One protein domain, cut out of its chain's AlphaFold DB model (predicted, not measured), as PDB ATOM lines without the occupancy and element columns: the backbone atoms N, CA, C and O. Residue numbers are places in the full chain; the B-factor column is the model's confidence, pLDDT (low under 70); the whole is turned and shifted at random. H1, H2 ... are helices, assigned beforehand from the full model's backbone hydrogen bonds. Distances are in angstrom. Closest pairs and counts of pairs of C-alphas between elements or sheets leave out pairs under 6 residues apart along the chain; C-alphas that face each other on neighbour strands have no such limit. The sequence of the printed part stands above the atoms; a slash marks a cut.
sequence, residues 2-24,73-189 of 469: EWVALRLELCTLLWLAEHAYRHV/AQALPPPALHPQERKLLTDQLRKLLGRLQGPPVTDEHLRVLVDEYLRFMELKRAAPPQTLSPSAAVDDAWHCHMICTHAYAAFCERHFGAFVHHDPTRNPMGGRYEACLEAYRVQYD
ATOM      1  N   GLU A   2     194.494  91.588 170.849       23.77
ATOM      2  CA  GLU A   2     195.074  91.421 169.498       23.77
ATOM      3  C   GLU A   2     194.472  92.396 168.473       23.77
ATOM      4  O   GLU A   2     195.208  93.140 167.841       23.77
ATOM      5  N   TRP A   3     193.143  92.533 168.449       26.45
ATOM      6  CA  TRP A   3     192.405  93.543 167.673       26.45
ATOM      7  C   TRP A   3     192.930  94.988 167.754       26.45
ATOM      8  O   TRP A   3     192.891  95.717 166.767       26.45
ATOM      9  N   VAL A   4     193.412  95.427 168.924       28.33
ATOM     10  CA  VAL A   4     193.924  96.800 169.101       28.33
ATOM     11  C   VAL A   4     195.345  96.918 168.553       28.33
ATOM     12  O   VAL A   4     195.695  97.959 168.013       28.33
ATOM     13  N   ALA A   5     196.147  95.853 168.646       26.47
ATOM     14  CA  ALA A   5     197.462  95.801 168.011       26.47
ATOM     15  C   ALA A   5     197.331  95.782 166.480       26.47
ATOM     16  O   ALA A   5     197.956  96.603 165.821       26.47
ATOM     17  N   LEU A   6     196.433  94.955 165.934       34.22
ATOM     18  CA  LEU A   6     196.145  94.890 164.497       34.22
ATOM     19  C   LEU A   6     195.640  96.227 163.930       34.22
ATOM     20  O   LEU A   6     196.158  96.669 162.910       34.22
ATOM     21  N   ARG A   7     194.706  96.927 164.599       34.94
ATOM     22  CA  ARG A   7     194.294  98.280 164.164       34.94
ATOM     23  C   ARG A   7     195.445  99.301 164.223       34.94
ATOM     24  O   ARG A   7     195.523 100.159 163.352       34.94
ATOM     25  N   LEU A   8     196.358  99.212 165.196       34.16
ATOM     26  CA  LEU A   8     197.532 100.100 165.273       34.16
ATOM     27  C   LEU A   8     198.583  99.799 164.187       34.16
ATOM     28  O   LEU A   8     199.143 100.729 163.602       34.16
ATOM     29  N   GLU A   9     198.824  98.520 163.891       35.06
ATOM     30  CA  GLU A   9     199.657  98.081 162.765       35.06
ATOM     31  C   GLU A   9     199.068  98.564 161.433       35.06
ATOM     32  O   GLU A   9     199.794  99.139 160.625       35.06
ATOM     33  N   LEU A  10     197.746  98.446 161.245       40.84
ATOM     34  CA  LEU A  10     197.040  99.000 160.089       40.84
ATOM     35  C   LEU A  10     197.242 100.510 159.946       40.84
ATOM     36  O   LEU A  10     197.689 100.948 158.893       40.84
ATOM     37  N   CYS A  11     196.974 101.305 160.987       39.09
ATOM     38  CA  CYS A  11     197.160 102.759 160.920       39.09
ATOM     39  C   CYS A  11     198.602 103.147 160.554       39.09
ATOM     40  O   CYS A  11     198.820 104.121 159.836       39.09
ATOM     41  N   THR A  12     199.586 102.364 161.003       41.41
ATOM     42  CA  THR A  12     201.003 102.587 160.684       41.41
ATOM     43  C   THR A  12     201.314 102.221 159.228       41.41
ATOM     44  O   THR A  12     202.021 102.960 158.547       41.41
ATOM     45  N   LEU A  13     200.750 101.122 158.718       42.09
ATOM     46  CA  LEU A  13     200.885 100.712 157.317       42.09
ATOM     47  C   LEU A  13     200.173 101.671 156.350       42.09
ATOM     48  O   LEU A  13     200.717 101.958 155.288       42.09
ATOM     49  N   LEU A  14     199.002 102.198 156.719       45.16
ATOM     50  CA  LEU A  14     198.256 103.180 155.923       45.16
ATOM     51  C   LEU A  14     199.011 104.511 155.824       45.16
ATOM     52  O   LEU A  14     199.164 105.041 154.725       45.16
ATOM     53  N   TRP A  15     199.574 104.995 156.937       42.34
ATOM     54  CA  TRP A  15     200.440 106.177 156.932       42.34
ATOM     55  C   TRP A  15     201.687 105.966 156.058       42.34
ATOM     56  O   TRP A  15     202.004 106.808 155.220       42.34
ATOM     57  N   LEU A  16     202.360 104.814 156.178       40.03
ATOM     58  CA  LEU A  16     203.508 104.469 155.327       40.03
ATOM     59  C   LEU A  16     203.135 104.379 153.836       40.03
ATOM     60  O   LEU A  16     203.925 104.796 152.991       40.03
ATOM     61  N   ALA A  17     201.946 103.865 153.506       41.84
ATOM     62  CA  ALA A  17     201.453 103.762 152.135       41.84
ATOM     63  C   ALA A  17     201.191 105.139 151.501       41.84
ATOM     64  O   ALA A  17     201.680 105.410 150.403       41.84
ATOM     65  N   GLU A  18     200.477 106.022 152.207       38.88
ATOM     66  CA  GLU A  18     200.224 107.403 151.777       38.88
ATOM     67  C   GLU A  18     201.541 108.171 151.586       38.88
ATOM     68  O   GLU A  18     201.746 108.852 150.575       38.88
ATOM     69  N   HIS A  19     202.475 108.014 152.529       40.09
ATOM     70  CA  HIS A  19     203.758 108.700 152.476       40.09
ATOM     71  C   HIS A  19     204.647 108.188 151.336       40.09
ATOM     72  O   HIS A  19     205.302 108.998 150.680       40.09
ATOM     73  N   ALA A  20     204.648 106.878 151.061       38.25
ATOM     74  CA  ALA A  20     205.367 106.283 149.936       38.25
ATOM     75  C   ALA A  20     204.794 106.733 148.582       38.25
ATOM     76  O   ALA A  20     205.562 107.113 147.699       38.25
ATOM     77  N   TYR A  21     203.463 106.768 148.442       40.22
ATOM     78  CA  TYR A  21     202.785 107.256 147.236       40.22
ATOM     79  C   TYR A  21     203.178 108.707 146.918       40.22
ATOM     80  O   TYR A  21     203.661 108.998 145.820       40.22
ATOM     81  N   ARG A  22     203.088 109.602 147.915       37.78
ATOM     82  CA  ARG A  22     203.550 110.994 147.781       37.78
ATOM     83  C   ARG A  22     205.031 111.070 147.407       37.78
ATOM     84  O   ARG A  22     205.397 111.874 146.555       37.78
ATOM     85  N   HIS A  23     205.886 110.234 148.001       35.31
ATOM     86  CA  HIS A  23     207.331 110.316 147.776       35.31
ATOM     87  C   HIS A  23     207.786 109.855 146.384       35.31
ATOM     88  O   HIS A  23     208.802 110.358 145.898       35.31
ATOM     89  N   VAL A  24     207.059 108.921 145.760       38.25
ATOM     90  CA  VAL A  24     207.315 108.455 144.387       38.25
ATOM     91  C   VAL A  24     206.834 109.494 143.375       38.25
ATOM     92  O   VAL A  24     207.630 109.942 142.549       38.25
ATOM     93  N   ALA A  73     176.830 116.014 144.861       48.59
ATOM     94  CA  ALA A  73     176.781 116.477 143.481       48.59
ATOM     95  C   ALA A  73     176.636 115.294 142.509       48.59
ATOM     96  O   ALA A  73     177.585 114.537 142.315       48.59
ATOM     97  N   GLN A  74     175.436 115.150 141.928       53.38
ATOM     98  CA  GLN A  74     175.027 114.078 141.004       53.38
ATOM     99  C   GLN A  74     175.645 112.711 141.338       53.38
ATOM    100  O   GLN A  74     176.466 112.170 140.595       53.38
ATOM    101  N   ALA A  75     175.240 112.168 142.484       55.53
ATOM    102  CA  ALA A  75     175.717 110.885 142.971       55.53
ATOM    103  C   ALA A  75     175.422 109.752 141.961       55.53
ATOM    104  O   ALA A  75     174.278 109.554 141.546       55.53
ATOM    105  N   LEU A  76     176.461 109.026 141.541       70.88
ATOM    106  CA  LEU A  76     176.364 107.974 140.525       70.88
ATOM    107  C   LEU A  76     175.967 106.629 141.168       70.88
ATOM    108  O   LEU A  76     175.992 106.493 142.394       70.88
ATOM    109  N   PRO A  77     175.577 105.601 140.388       82.38
ATOM    110  CA  PRO A  77     175.494 104.244 140.924       82.38
ATOM    111  C   PRO A  77     176.859 103.781 141.478       82.38
ATOM    112  O   PRO A  77     177.898 104.226 140.984       82.38
ATOM    113  N   PRO A  78     176.891 102.849 142.452       86.69
ATOM    114  CA  PRO A  78     178.144 102.322 142.991       86.69
ATOM    115  C   PRO A  78     179.010 101.681 141.894       86.69
ATOM    116  O   PRO A  78     178.453 101.105 140.953       86.69
ATOM    117  N   PRO A  79     180.352 101.687 142.027       87.12
ATOM    118  CA  PRO A  79     181.262 101.141 141.024       87.12
ATOM    119  C   PRO A  79     180.908  99.723 140.567       87.12
ATOM    120  O   PRO A  79     180.970  98.752 141.332       87.12
ATOM    121  N   ALA A  80     180.578  99.595 139.284       89.75
ATOM    122  CA  ALA A  80     180.287  98.321 138.642       89.75
ATOM    123  C   ALA A  80     181.594  97.560 138.359       89.75
ATOM    124  O   ALA A  80     182.135  97.597 137.254       89.75
ATOM    125  N   LEU A  81     182.128  96.884 139.382       90.44
ATOM    126  CA  LEU A  81     183.373  96.119 139.266       90.44
ATOM    127  C   LEU A  81     183.278  95.020 138.200       90.44
ATOM    128  O   LEU A  81     182.311  94.253 138.163       90.44
ATOM    129  N   HIS A  82     184.354  94.842 137.435       91.25
ATOM    130  CA  HIS A  82     184.518  93.658 136.590       91.25
ATOM    131  C   HIS A  82     184.519  92.378 137.464       91.25
ATOM    132  O   HIS A  82     185.097  92.403 138.556       91.25
ATOM    133  N   PRO A  83     183.953  91.228 137.032       92.50
ATOM    134  CA  PRO A  83     183.855  90.032 137.879       92.50
ATOM    135  C   PRO A  83     185.187  89.553 138.479       92.50
ATOM    136  O   PRO A  83     185.222  89.092 139.619       92.50
ATOM    137  N   GLN A  84     186.299  89.713 137.752       88.62
ATOM    138  CA  GLN A  84     187.642  89.390 138.255       88.62
ATOM    139  C   GLN A  84     188.124  90.368 139.341       88.62
ATOM    140  O   GLN A  84     188.741  89.940 140.314       88.62
ATOM    141  N   GLU A  85     187.817  91.662 139.207       90.88
ATOM    142  CA  GLU A  85     188.140  92.700 140.197       90.88
ATOM    143  C   GLU A  85     187.329  92.483 141.479       90.88
ATOM    144  O   GLU A  85     187.900  92.437 142.570       90.88
ATOM    145  N   ARG A  86     186.019  92.220 141.346       94.19
ATOM    146  CA  ARG A  86     185.158  91.824 142.470       94.19
ATOM    147  C   ARG A  86     185.687  90.568 143.162       94.19
ATOM    148  O   ARG A  86     185.776  90.554 144.385       94.19
ATOM    149  N   LYS A  87     186.078  89.531 142.410       92.19
ATOM    150  CA  LYS A  87     186.661  88.309 142.985       92.19
ATOM    151  C   LYS A  87     187.947  88.602 143.764       92.19
ATOM    152  O   LYS A  87     188.092  88.101 144.877       92.19
ATOM    153  N   LEU A  88     188.854  89.411 143.212       91.31
ATOM    154  CA  LEU A  88     190.108  89.781 143.876       91.31
ATOM    155  C   LEU A  88     189.848  90.527 145.194       91.31
ATOM    156  O   LEU A  88     190.428  90.164 146.217       91.31
ATOM    157  N   LEU A  89     188.932  91.503 145.183       92.50
ATOM    158  CA  LEU A  89     188.500  92.222 146.382       92.50
ATOM    159  C   LEU A  89     187.895  91.262 147.419       92.50
ATOM    160  O   LEU A  89     188.334  91.254 148.566       92.50
ATOM    161  N   THR A  90     186.957  90.397 147.024       93.75
ATOM    162  CA  THR A  90     186.341  89.395 147.911       93.75
ATOM    163  C   THR A  90     187.373  88.445 148.526       93.75
ATOM    164  O   THR A  90     187.331  88.184 149.728       93.75
ATOM    165  N   ASP A  91     188.327  87.940 147.740       90.75
ATOM    166  CA  ASP A  91     189.374  87.033 148.226       90.75
ATOM    167  C   ASP A  91     190.343  87.741 149.191       90.75
ATOM    168  O   ASP A  91     190.762  87.159 150.199       90.75
ATOM    169  N   GLN A  92     190.656  89.015 148.930       88.38
ATOM    170  CA  GLN A  92     191.443  89.872 149.815       88.38
ATOM    171  C   GLN A  92     190.709  90.147 151.136       88.38
ATOM    172  O   GLN A  92     191.297  89.947 152.204       88.38
ATOM    173  N   LEU A  93     189.426  90.525 151.085       90.44
ATOM    174  CA  LEU A  93     188.590  90.714 152.272       90.44
ATOM    175  C   LEU A  93     188.491  89.419 153.086       90.44
ATOM    176  O   LEU A  93     188.788  89.446 154.277       90.44
ATOM    177  N   ARG A  94     188.196  88.266 152.465       91.12
ATOM    178  CA  ARG A  94     188.140  86.959 153.154       91.12
ATOM    179  C   ARG A  94     189.433  86.669 153.924       91.12
ATOM    180  O   ARG A  94     189.395  86.258 155.083       91.12
ATOM    181  N   LYS A  95     190.588  86.914 153.294       85.12
ATOM    182  CA  LYS A  95     191.922  86.653 153.860       85.12
ATOM    183  C   LYS A  95     192.304  87.594 155.005       85.12
ATOM    184  O   LYS A  95     193.050  87.173 155.890       85.12
ATOM    185  N   LEU A  96     191.870  88.855 154.966       82.00
ATOM    186  CA  LEU A  96     192.246  89.878 155.948       82.00
ATOM    187  C   LEU A  96     191.220  89.991 157.082       82.00
ATOM    188  O   LEU A  96     191.610  89.958 158.249       82.00
ATOM    189  N   LEU A  97     189.922  89.992 156.771       80.25
ATOM    190  CA  LEU A  97     188.861  89.952 157.777       80.25
ATOM    191  C   LEU A  97     188.923  88.661 158.595       80.25
ATOM    192  O   LEU A  97     188.824  88.746 159.806       80.25
ATOM    193  N   GLY A  98     189.232  87.500 158.003       74.31
ATOM    194  CA  GLY A  98     189.456  86.256 158.761       74.31
ATOM    195  C   GLY A  98     190.699  86.250 159.675       74.31
ATOM    196  O   GLY A  98     190.942  85.265 160.368       74.31
ATOM    197  N   ARG A  99     191.515  87.316 159.667       71.88
ATOM    198  CA  ARG A  99     192.618  87.547 160.626       71.88
ATOM    199  C   ARG A  99     192.270  88.586 161.690       71.88
ATOM    200  O   ARG A  99     192.860  88.564 162.765       71.88
ATOM    201  N   LEU A 100     191.360  89.506 161.372       65.06
ATOM    202  CA  LEU A 100     190.832  90.506 162.296       65.06
ATOM    203  C   LEU A 100     189.718  89.884 163.145       65.06
ATOM    204  O   LEU A 100     189.801  89.847 164.369       65.06
ATOM    205  N   GLN A 101     188.709  89.344 162.467       61.66
ATOM    206  CA  GLN A 101     187.496  88.757 163.006       61.66
ATOM    207  C   GLN A 101     187.709  87.266 163.304       61.66
ATOM    208  O   GLN A 101     188.116  86.493 162.443       61.66
ATOM    209  N   GLY A 102     187.463  86.875 164.557       61.59
ATOM    210  CA  GLY A 102     187.732  85.521 165.057       61.59
ATOM    211  C   GLY A 102     186.928  84.378 164.407       61.59
ATOM    212  O   GLY A 102     187.530  83.344 164.118       61.59
ATOM    213  N   PRO A 103     185.595  84.487 164.214       56.81
ATOM    214  CA  PRO A 103     184.828  83.453 163.521       56.81
ATOM    215  C   PRO A 103     185.037  83.517 161.994       56.81
ATOM    216  O   PRO A 103     185.337  84.585 161.460       56.81
ATOM    217  N   PRO A 104     184.858  82.395 161.271       66.44
ATOM    218  CA  PRO A 104     185.027  82.358 159.821       66.44
ATOM    219  C   PRO A 104     184.012  83.261 159.111       66.44
ATOM    220  O   PRO A 104     182.808  83.192 159.358       66.44
ATOM    221  N   VAL A 105     184.517  84.086 158.194       81.81
ATOM    222  CA  VAL A 105     183.715  85.006 157.382       81.81
ATOM    223  C   VAL A 105     182.984  84.219 156.290       81.81
ATOM    224  O   VAL A 105     183.624  83.491 155.530       81.81
ATOM    225  N   THR A 106     181.657  84.346 156.208       89.69
ATOM    226  CA  THR A 106     180.838  83.626 155.217       89.69
ATOM    227  C   THR A 106     180.824  84.334 153.861       89.69
ATOM    228  O   THR A 106     181.000  85.550 153.780       89.69
ATOM    229  N   ASP A 107     180.568  83.588 152.783       90.69
ATOM    230  CA  ASP A 107     180.497  84.169 151.436       90.69
ATOM    231  C   ASP A 107     179.328  85.149 151.277       90.69
ATOM    232  O   ASP A 107     179.487  86.182 150.632       90.69
ATOM    233  N   GLU A 108     178.191  84.891 151.929       91.62
ATOM    234  CA  GLU A 108     177.063  85.832 151.958       91.62
ATOM    235  C   GLU A 108     177.417  87.125 152.706       91.62
ATOM    236  O   GLU A 108     177.086  88.216 152.243       91.62
ATOM    237  N   HIS A 109     178.156  87.030 153.820       90.62
ATOM    238  CA  HIS A 109     178.644  88.219 154.518       90.62
ATOM    239  C   HIS A 109     179.590  89.035 153.632       90.62
ATOM    240  O   HIS A 109     179.444  90.248 153.533       90.62
ATOM    241  N   LEU A 110     180.527  88.378 152.941       93.06
ATOM    242  CA  LEU A 110     181.440  89.047 152.013       93.06
ATOM    243  C   LEU A 110     180.711  89.681 150.827       93.06
ATOM    244  O   LEU A 110     181.080  90.776 150.416       93.06
ATOM    245  N   ARG A 111     179.682  89.017 150.285       94.25
ATOM    246  CA  ARG A 111     178.876  89.531 149.172       94.25
ATOM    247  C   ARG A 111     178.237  90.866 149.543       94.25
ATOM    248  O   ARG A 111     178.481  91.855 148.859       94.25
ATOM    249  N   VAL A 112     177.497  90.893 150.654       94.44
ATOM    250  CA  VAL A 112     176.847  92.115 151.147       94.44
ATOM    251  C   VAL A 112     177.890  93.159 151.553       94.44
ATOM    252  O   VAL A 112     177.772  94.310 151.153       94.44
ATOM    253  N   LEU A 113     178.958  92.774 152.260       94.56
ATOM    254  CA  LEU A 113     179.995  93.713 152.695       94.56
ATOM    255  C   LEU A 113     180.710  94.410 151.527       94.56
ATOM    256  O   LEU A 113     181.019  95.594 151.637       94.56
ATOM    257  N   VAL A 114     180.966  93.709 150.416       96.00
ATOM    258  CA  VAL A 114     181.516  94.328 149.198       96.00
ATOM    259  C   VAL A 114     180.527  95.330 148.604       96.00
ATOM    260  O   VAL A 114     180.945  96.415 148.207       96.00
ATOM    261  N   ASP A 115     179.233  95.011 148.571       95.75
ATOM    262  CA  ASP A 115     178.212  95.920 148.039       95.75
ATOM    263  C   ASP A 115     178.072  97.186 148.909       95.75
ATOM    264  O   ASP A 115     178.084  98.299 148.378       95.75
ATOM    265  N   GLU A 116     178.049  97.047 150.241       96.69
ATOM    266  CA  GLU A 116     178.034  98.188 151.174       96.69
ATOM    267  C   GLU A 116     179.321  99.022 151.121       96.69
ATOM    268  O   GLU A 116     179.279 100.252 151.184       96.69
ATOM    269  N   TYR A 117     180.474  98.367 150.953       96.81
ATOM    270  CA  TYR A 117     181.754  99.039 150.761       96.81
ATOM    271  C   TYR A 117     181.763  99.901 149.494       96.81
ATOM    272  O   TYR A 117     182.153 101.066 149.548       96.81
ATOM    273  N   LEU A 118     181.294  99.370 148.362       96.38
ATOM    274  CA  LEU A 118     181.254 100.114 147.101       96.38
ATOM    275  C   LEU A 118     180.260 101.280 147.147       96.38
ATOM    276  O   LEU A 118     180.581 102.358 146.646       96.38
ATOM    277  N   ARG A 119     179.106 101.105 147.808       95.75
ATOM    278  CA  ARG A 119     178.163 102.203 148.089       95.75
ATOM    279  C   ARG A 119     178.808 103.324 148.901       95.75
ATOM    280  O   ARG A 119     178.634 104.499 148.580       95.75
ATOM    281  N   PHE A 120     179.567 102.971 149.936       95.88
ATOM    282  CA  PHE A 120     180.277 103.959 150.740       95.88
ATOM    283  C   PHE A 120     181.393 104.671 149.962       95.88
ATOM    284  O   PHE A 120     181.554 105.878 150.111       95.88
ATOM    285  N   MET A 121     182.157 103.964 149.124       96.12
ATOM    286  CA  MET A 121     183.233 104.598 148.354       96.12
ATOM    287  C   MET A 121     182.713 105.669 147.388       96.12
ATOM    288  O   MET A 121     183.353 106.708 147.246       96.12
ATOM    289  N   GLU A 122     181.549 105.451 146.774       94.75
ATOM    290  CA  GLU A 122     180.909 106.444 145.904       94.75
ATOM    291  C   GLU A 122     180.416 107.671 146.689       94.75
ATOM    292  O   GLU A 122     180.745 108.802 146.330       94.75
ATOM    293  N   LEU A 123     179.743 107.459 147.829       93.88
ATOM    294  CA  LEU A 123     179.392 108.533 148.771       93.88
ATOM    295  C   LEU A 123     180.631 109.349 149.177       93.88
ATOM    296  O   LEU A 123     180.622 110.579 149.168       93.88
ATOM    297  N   LYS A 124     181.727 108.660 149.518       93.69
ATOM    298  CA  LYS A 124     182.975 109.273 149.981       93.69
ATOM    299  C   LYS A 124     183.728 110.027 148.881       93.69
ATOM    300  O   LYS A 124     184.431 110.981 149.201       93.69
ATOM    301  N   ARG A 125     183.587 109.614 147.617       92.06
ATOM    302  CA  ARG A 125     184.120 110.315 146.438       92.06
ATOM    303  C   ARG A 125     183.376 111.622 146.175       92.06
ATOM    304  O   ARG A 125     184.010 112.621 145.856       92.06
ATOM    305  N   ALA A 126     182.047 111.593 146.257       88.81
ATOM    306  CA  ALA A 126     181.199 112.731 145.912       88.81
ATOM    307  C   ALA A 126     181.083 113.775 147.042       88.81
ATOM    308  O   ALA A 126     180.761 114.933 146.777       88.81
ATOM    309  N   ALA A 127     181.353 113.390 148.294       88.56
ATOM    310  CA  ALA A 127     181.311 114.286 149.446       88.56
ATOM    311  C   ALA A 127     182.652 115.019 149.705       88.56
ATOM    312  O   ALA A 127     183.721 114.464 149.439       88.56
ATOM    313  N   PRO A 128     182.639 116.230 150.303       87.56
ATOM    314  CA  PRO A 128     183.866 116.945 150.653       87.56
ATOM    315  C   PRO A 128     184.766 116.166 151.639       87.56
ATOM    316  O   PRO A 128     184.269 115.341 152.419       87.56
ATOM    317  N   PRO A 129     186.087 116.437 151.679       83.00
ATOM    318  CA  PRO A 129     187.006 115.798 152.620       83.00
ATOM    319  C   PRO A 129     186.518 115.885 154.070       83.00
ATOM    320  O   PRO A 129     185.913 116.871 154.480       83.00
ATOM    321  N   GLN A 130     186.791 114.847 154.861       81.94
ATOM    322  CA  GLN A 130     186.456 114.780 156.287       81.94
ATOM    323  C   GLN A 130     184.965 114.929 156.677       81.94
ATOM    324  O   GLN A 130     184.674 114.999 157.870       81.94
ATOM    325  N   THR A 131     184.014 114.924 155.738       87.81
ATOM    326  CA  THR A 131     182.570 115.017 156.047       87.81
ATOM    327  C   THR A 131     181.961 113.683 156.476       87.81
ATOM    328  O   THR A 131     181.318 113.614 157.519       87.81
ATOM    329  N   LEU A 132     182.193 112.613 155.710       91.62
ATOM    330  CA  LEU A 132     181.582 111.300 155.936       91.62
ATOM    331  C   LEU A 132     182.504 110.326 156.681       91.62
ATOM    332  O   LEU A 132     183.734 110.381 156.575       91.62
ATOM    333  N   SER A 133     181.908 109.392 157.421       91.56
ATOM    334  CA  SER A 133     182.588 108.240 158.024       91.56
ATOM    335  C   SER A 133     181.705 106.987 157.930       91.56
ATOM    336  O   SER A 133     180.519 107.077 158.240       91.56
ATOM    337  N   PRO A 134     182.252 105.829 157.517       93.94
ATOM    338  CA  PRO A 134     181.489 104.592 157.388       93.94
ATOM    339  C   PRO A 134     181.219 103.939 158.748       93.94
ATOM    340  O   PRO A 134     181.797 104.316 159.769       93.94
ATOM    341  N   SER A 135     180.385 102.897 158.752       91.62
ATOM    342  CA  SER A 135     180.262 102.000 159.904       91.62
ATOM    343  C   SER A 135     181.568 101.246 160.182       91.62
ATOM    344  O   SER A 135     182.427 101.117 159.312       91.62
ATOM    345  N   ALA A 136     181.697 100.647 161.370       87.44
ATOM    346  CA  ALA A 136     182.880  99.859 161.721       87.44
ATOM    347  C   ALA A 136     183.144  98.667 160.772       87.44
ATOM    348  O   ALA A 136     184.300  98.367 160.490       87.44
ATOM    349  N   ALA A 137     182.095  98.008 160.263       89.06
ATOM    350  CA  ALA A 137     182.241  96.881 159.339       89.06
ATOM    351  C   ALA A 137     182.734  97.338 157.956       89.06
ATOM    352  O   ALA A 137     183.615  96.710 157.368       89.06
ATOM    353  N   VAL A 138     182.199  98.456 157.459       93.88
ATOM    354  CA  VAL A 138     182.582  99.033 156.165       93.88
ATOM    355  C   VAL A 138     183.962  99.710 156.237       93.88
ATOM    356  O   VAL A 138     184.741  99.593 155.293       93.88
ATOM    357  N   ASP A 139     184.320 100.319 157.374       92.44
ATOM    358  CA  ASP A 139     185.675 100.814 157.679       92.44
ATOM    359  C   ASP A 139     186.699  99.664 157.657       92.44
ATOM    360  O   ASP A 139     187.696  99.752 156.945       92.44
ATOM    361  N   ASP A 140     186.420  98.545 158.344       88.81
ATOM    362  CA  ASP A 140     187.274  97.344 158.326       88.81
ATOM    363  C   ASP A 140     187.458  96.792 156.892       88.81
ATOM    364  O   ASP A 140     188.558  96.361 156.530       88.81
ATOM    365  N   ALA A 141     186.420  96.824 156.044       92.19
ATOM    366  CA  ALA A 141     186.512  96.416 154.638       92.19
ATOM    367  C   ALA A 141     187.374  97.380 153.802       92.19
ATOM    368  O   ALA A 141     188.255  96.941 153.056       92.19
ATOM    369  N   TRP A 142     187.174  98.691 153.962       94.44
ATOM    370  CA  TRP A 142     187.965  99.718 153.280       94.44
ATOM    371  C   TRP A 142     189.444  99.635 153.670       94.44
ATOM    372  O   TRP A 142     190.322  99.609 152.805       94.44
ATOM    373  N   HIS A 143     189.722  99.486 154.966       91.38
ATOM    374  CA  HIS A 143     191.051  99.221 155.511       91.38
ATOM    375  C   HIS A 143     191.689  97.990 154.875       91.38
ATOM    376  O   HIS A 143     192.831  98.052 154.417       91.38
ATOM    377  N   CYS A 144     190.947  96.880 154.807       90.00
ATOM    378  CA  CYS A 144     191.422  95.665 154.158       90.00
ATOM    379  C   CYS A 144     191.764  95.902 152.683       90.00
ATOM    380  O   CYS A 144     192.786  95.381 152.236       90.00
ATOM    381  N   HIS A 145     190.979  96.695 151.942       93.19
ATOM    382  CA  HIS A 145     191.278  97.038 150.548       93.19
ATOM    383  C   HIS A 145     192.578  97.859 150.428       93.19
ATOM    384  O   HIS A 145     193.483  97.470 149.684       93.19
ATOM    385  N   MET A 146     192.714  98.931 151.218       91.44
ATOM    386  CA  MET A 146     193.860  99.852 151.180       91.44
ATOM    387  C   MET A 146     195.221  99.192 151.457       91.44
ATOM    388  O   MET A 146     196.233  99.642 150.921       91.44
ATOM    389  N   ILE A 147     195.269  98.112 152.252       88.19
ATOM    390  CA  ILE A 147     196.514  97.368 152.540       88.19
ATOM    391  C   ILE A 147     197.181  96.850 151.255       88.19
ATOM    392  O   ILE A 147     198.410  96.844 151.159       88.19
ATOM    393  N   CYS A 148     196.407  96.449 150.241       85.12
ATOM    394  CA  CYS A 148     196.953  96.131 148.920       85.12
ATOM    395  C   CYS A 148     197.016  97.402 148.070       85.12
ATOM    396  O   CYS A 148     196.265  97.575 147.112       85.12
ATOM    397  N   THR A 149     197.950  98.281 148.434       85.62
ATOM    398  CA  THR A 149     198.096  99.657 147.930       85.62
ATOM    399  C   THR A 149     198.006  99.798 146.410       85.62
ATOM    400  O   THR A 149     197.338 100.706 145.928       85.62
ATOM    401  N   HIS A 150     198.615  98.885 145.649       85.25
ATOM    402  CA  HIS A 150     198.573  98.891 144.182       85.25
ATOM    403  C   HIS A 150     197.171  98.589 143.635       85.25
ATOM    404  O   HIS A 150     196.726  99.237 142.691       85.25
ATOM    405  N   ALA A 151     196.462  97.625 144.233       87.25
ATOM    406  CA  ALA A 151     195.097  97.285 143.840       87.25
ATOM    407  C   ALA A 151     194.134  98.430 144.186       87.25
ATOM    408  O   ALA A 151     193.343  98.826 143.334       87.25
ATOM    409  N   TYR A 152     194.277  99.009 145.384       93.62
ATOM    410  CA  TYR A 152     193.471 100.142 145.837       93.62
ATOM    411  C   TYR A 152     193.701 101.407 144.998       93.62
ATOM    412  O   TYR A 152     192.739 102.008 144.533       93.62
ATOM    413  N   ALA A 153     194.958 101.786 144.738       91.88
ATOM    414  CA  ALA A 153     195.274 102.940 143.895       91.88
ATOM    415  C   ALA A 153     194.716 102.766 142.474       91.88
ATOM    416  O   ALA A 153     194.077 103.671 141.950       91.88
ATOM    417  N   ALA A 154     194.880 101.579 141.881       91.12
ATOM    418  CA  ALA A 154     194.363 101.299 140.547       91.12
ATOM    419  C   ALA A 154     192.824 101.196 140.504       91.12
ATOM    420  O   ALA A 154     192.230 101.510 139.477       91.12
ATOM    421  N   PHE A 155     192.169 100.769 141.590       94.62
ATOM    422  CA  PHE A 155     190.711 100.829 141.743       94.62
ATOM    423  C   PHE A 155     190.223 102.282 141.778       94.62
ATOM    424  O   PHE A 155     189.346 102.647 140.999       94.62
ATOM    425  N   CYS A 156     190.833 103.118 142.621       94.19
ATOM    426  CA  CYS A 156     190.501 104.536 142.719       94.19
ATOM    427  C   CYS A 156     190.692 105.268 141.382       94.19
ATOM    428  O   CYS A 156     189.800 105.988 140.948       94.19
ATOM    429  N   GLU A 157     191.800 105.019 140.681       92.94
ATOM    430  CA  GLU A 157     192.041 105.595 139.356       92.94
ATOM    431  C   GLU A 157     190.977 105.154 138.337       92.94
ATOM    432  O   GLU A 157     190.362 105.995 137.687       92.94
ATOM    433  N   ARG A 158     190.694 103.844 138.235       93.94
ATOM    434  CA  ARG A 158     189.723 103.301 137.263       93.94
ATOM    435  C   ARG A 158     188.303 103.819 137.454       93.94
ATOM    436  O   ARG A 158     187.623 104.070 136.465       93.94
ATOM    437  N   HIS A 159     187.833 103.875 138.699       94.00
ATOM    438  CA  HIS A 159     186.419 104.122 138.996       94.00
ATOM    439  C   HIS A 159     186.134 105.575 139.379       94.00
ATOM    440  O   HIS A 159     185.002 106.022 139.221       94.00
ATOM    441  N   PHE A 160     187.139 106.317 139.856       92.50
ATOM    442  CA  PHE A 160     186.967 107.672 140.393       92.50
ATOM    443  C   PHE A 160     187.873 108.729 139.742       92.50
ATOM    444  O   PHE A 160     187.663 109.915 139.991       92.50
ATOM    445  N   GLY A 161     188.873 108.333 138.942       90.69
ATOM    446  CA  GLY A 161     189.847 109.244 138.317       90.69
ATOM    447  C   GLY A 161     190.767 109.977 139.305       90.69
ATOM    448  O   GLY A 161     191.433 110.938 138.927       90.69
ATOM    449  N   ALA A 162     190.752 109.582 140.581       89.62
ATOM    450  CA  ALA A 162     191.534 110.186 141.652       89.62
ATOM    451  C   ALA A 162     191.634 109.242 142.858       89.62
ATOM    452  O   ALA A 162     190.739 108.435 143.124       89.62
ATOM    453  N   PHE A 163     192.703 109.374 143.644       91.88
ATOM    454  CA  PHE A 163     192.889 108.602 144.873       91.88
ATOM    455  C   PHE A 163     191.927 109.067 145.980       91.88
ATOM    456  O   PHE A 163     192.028 110.192 146.470       91.88
ATOM    457  N   VAL A 164     191.026 108.189 146.433       91.62
ATOM    458  CA  VAL A 164     190.135 108.489 147.567       91.62
ATOM    459  C   VAL A 164     190.896 108.295 148.881       91.62
ATOM    460  O   VAL A 164     191.291 107.181 149.234       91.62
ATOM    461  N   HIS A 165     191.114 109.389 149.611       88.31
ATOM    462  CA  HIS A 165     191.844 109.391 150.878       88.31
ATOM    463  C   HIS A 165     190.980 108.923 152.064       88.31
ATOM    464  O   HIS A 165     189.777 109.191 152.131       88.31
ATOM    465  N   HIS A 166     191.611 108.231 153.020       88.06
ATOM    466  CA  HIS A 166     190.999 107.873 154.304       88.06
ATOM    467  C   HIS A 166     191.163 109.016 155.305       88.06
ATOM    468  O   HIS A 166     192.265 109.533 155.471       88.06
ATOM    469  N   ASP A 167     190.075 109.378 155.984       81.25
ATOM    470  CA  ASP A 167     190.045 110.412 157.020       81.25
ATOM    471  C   ASP A 167     189.718 109.767 158.382       81.25
ATOM    472  O   ASP A 167     188.537 109.553 158.688       81.25
ATOM    473  N   PRO A 168     190.711 109.451 159.235       77.50
ATOM    474  CA  PRO A 168     190.459 108.790 160.512       77.50
ATOM    475  C   PRO A 168     189.548 109.611 161.437       77.50
ATOM    476  O   PRO A 168     189.866 110.742 161.810       77.50
ATOM    477  N   THR A 169     188.432 109.021 161.876       71.75
ATOM    478  CA  THR A 169     187.544 109.626 162.880       71.75
ATOM    479  C   THR A 169     187.832 109.112 164.292       71.75
ATOM    480  O   THR A 169     188.103 107.932 164.517       71.75
ATOM    481  N   ARG A 170     187.738 110.009 165.282       66.19
ATOM    482  CA  ARG A 170     187.829 109.666 166.711       66.19
ATOM    483  C   ARG A 170     186.517 109.102 167.269       66.19
ATOM    484  O   ARG A 170     186.557 108.390 168.271       66.19
ATOM    485  N   ASN A 171     185.384 109.421 166.643       73.81
ATOM    486  CA  ASN A 171     184.085 108.828 166.945       73.81
ATOM    487  C   ASN A 171     183.507 108.198 165.661       73.81
ATOM    488  O   ASN A 171     183.068 108.944 164.784       73.81
ATOM    489  N   PRO A 172     183.511 106.858 165.525       68.44
ATOM    490  CA  PRO A 172     182.951 106.176 164.357       68.44
ATOM    491  C   PRO A 172     181.414 106.198 164.312       68.44
ATOM    492  O   PRO A 172     180.851 105.796 163.307       68.44
ATOM    493  N   MET A 173     180.738 106.663 165.371       75.06
ATOM    494  CA  MET A 173     179.287 106.887 165.411       75.06
ATOM    495  C   MET A 173     178.990 108.281 165.986       75.06
ATOM    496  O   MET A 173     178.438 108.425 167.072       75.06
ATOM    497  N   GLY A 174     179.479 109.319 165.309       81.88
ATOM    498  CA  GLY A 174     179.075 110.710 165.557       81.88
ATOM    499  C   GLY A 174     178.579 111.362 164.270       81.88
ATOM    500  O   GLY A 174     178.416 110.667 163.273       81.88
ATOM    501  N   GLY A 175     178.465 112.693 164.241       86.81
ATOM    502  CA  GLY A 175     177.890 113.439 163.108       86.81
ATOM    503  C   GLY A 175     178.381 113.061 161.699       86.81
ATOM    504  O   GLY A 175     177.594 113.064 160.762       86.81
ATOM    505  N   ARG A 176     179.648 112.644 161.526       89.38
ATOM    506  CA  ARG A 176     180.170 112.156 160.227       89.38
ATOM    507  C   ARG A 176     179.550 110.831 159.762       89.38
ATOM    508  O   ARG A 176     179.491 110.558 158.567       89.38
ATOM    509  N   TYR A 177     179.139 109.988 160.704       91.38
ATOM    510  CA  TYR A 177     178.426 108.735 160.461       91.38
ATOM    511  C   TYR A 177     176.926 108.978 160.268       91.38
ATOM    512  O   TYR A 177     176.340 108.419 159.350       91.38
ATOM    513  N   GLU A 178     176.327 109.875 161.056       92.25
ATOM    514  CA  GLU A 178     174.936 110.326 160.876       92.25
ATOM    515  C   GLU A 178     174.730 110.932 159.478       92.25
ATOM    516  O   GLU A 178     173.864 110.485 158.730       92.25
ATOM    517  N   ALA A 179     175.613 111.850 159.065       91.81
ATOM    518  CA  ALA A 179     175.641 112.405 157.712       91.81
ATOM    519  C   ALA A 179     175.851 111.332 156.627       91.81
ATOM    520  O   ALA A 179     175.315 111.451 155.530       91.81
ATOM    521  N   CYS A 180     176.610 110.269 156.924       93.69
ATOM    522  CA  CYS A 180     176.825 109.163 155.991       93.69
ATOM    523  C   CYS A 180     175.587 108.266 155.849       93.69
ATOM    524  O   CYS A 180     175.296 107.829 154.737       93.69
ATOM    525  N   LEU A 181     174.857 107.999 156.938       93.75
ATOM    526  CA  LEU A 181     173.578 107.285 156.894       93.75
ATOM    527  C   LEU A 181     172.533 108.077 156.109       93.75
ATOM    528  O   LEU A 181     171.806 107.495 155.307       93.75
ATOM    529  N   GLU A 182     172.475 109.393 156.309       92.38
ATOM    530  CA  GLU A 182     171.514 110.237 155.605       92.38
ATOM    531  C   GLU A 182     171.837 110.338 154.113       92.38
ATOM    532  O   GLU A 182     170.983 110.048 153.276       92.38
ATOM    533  N   ALA A 183     173.098 110.608 153.759       92.31
ATOM    534  CA  ALA A 183     173.536 110.611 152.366       92.31
ATOM    535  C   ALA A 183     173.310 109.245 151.680       92.31
ATOM    536  O   ALA A 183     172.898 109.204 150.523       92.31
ATOM    537  N   TYR A 184     173.493 108.126 152.396       94.06
ATOM    538  CA  TYR A 184     173.161 106.788 151.893       94.06
ATOM    539  C   TYR A 184     171.663 106.647 151.586       94.06
ATOM    540  O   TYR A 184     171.306 106.170 150.507       94.06
ATOM    541  N   ARG A 185     170.782 107.043 152.519       93.00
ATOM    542  CA  ARG A 185     169.318 106.963 152.344       93.00
ATOM    543  C   ARG A 185     168.868 107.800 151.146       93.00
ATOM    544  O   ARG A 185     168.139 107.290 150.300       93.00
ATOM    545  N   VAL A 186     169.368 109.034 151.042       91.38
ATOM    546  CA  VAL A 186     169.074 109.966 149.942       91.38
ATOM    547  C   VAL A 186     169.580 109.449 148.591       91.38
ATOM    548  O   VAL A 186     168.868 109.565 147.599       91.38
ATOM    549  N   GLN A 187     170.786 108.872 148.526       90.12
ATOM    550  CA  GLN A 187     171.367 108.416 147.257       90.12
ATOM    551  C   GLN A 187     170.747 107.113 146.739       90.12
ATOM    552  O   GLN A 187     170.568 106.964 145.529       90.12
ATOM    553  N   TYR A 188     170.485 106.143 147.619       90.50
ATOM    554  CA  TYR A 188     170.156 104.779 147.195       90.50
ATOM    555  C   TYR A 188     168.676 104.405 147.317       90.50
ATOM    556  O   TYR A 188     168.317 103.339 146.823       90.50
ATOM    557  N   ASP A 189     167.846 105.231 147.967       89.75
ATOM    558  CA  ASP A 189     166.410 104.985 148.215       89.75
ATOM    559  C   ASP A 189     166.115 103.581 148.795       89.75
ATOM    560  O   ASP A 189     165.102 102.936 148.526       89.75
TER     561      ASP A 189
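This is residues 2 to 24 and 73 to 189 of the 469 residues of an uncharacterized protein of Tribonema minus (UniProt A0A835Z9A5). A short helix, H4, sits in the middle of a rounded body of crossed helices: H1, H2 and H3 pack on it, and H5 turns off at a corner beyond its last residue. H6 packs on H3, away from H4. The printed part has 140 residues with six named helices, H1 to H6 along the chain, and no named strand: the class is all helix. It is compact, with a radius of gyration of the C-alphas of 14.6 A, and spans 38 by 38 by 32 A.

Start at H1, residues 2 to 24, whose residues 10 to 14 touch the hub H4, residues 136 to 147, at a steep tilt of 45 degrees; their closest C-alphas are those of Leu 14 and Ile 147, 6.9 A apart. Next find H2, residues 83 to 100, which touches H4 at a steep tilt of 69.6 degrees, only just short of perpendicular, with C-alphas 93 and 144 closest at 6.0 A. H3, residues 107 to 126, touches H4 about perpendicular at 81 degrees, C-alphas 117 and 138 being closest at 5.5 A. H5, residues 149 to 160, touches H4 only at the corner, and only just, with 3 pairs of C-alphas within 8 A, the closest 146 and 152 at 5.4 A. H6, residues 175 to 188, touches H3, C-alphas 123 and 183 being closest at 7.2 A. Every O i to N i+4 pair is within hydrogen-bond range in H1, H3, H4, H5 and H6, and 13 of 14 in H2.

Find C-alpha 2 at (195.074, 91.421, 169.498); from there H1 runs 32.7 A. H2 measures 25.4 A and H3 29.1 A; H6 ends at C-alpha 188, (170.156, 104.779, 147.195).

Residues 25 to 72 are cut out, with C-alphas 24 and 73 31.6 A apart. The link from H5 to H6 is long. Confidence is under 70 at residues 2 to 24, 73 to 75, 100 to 104, 170 and 172.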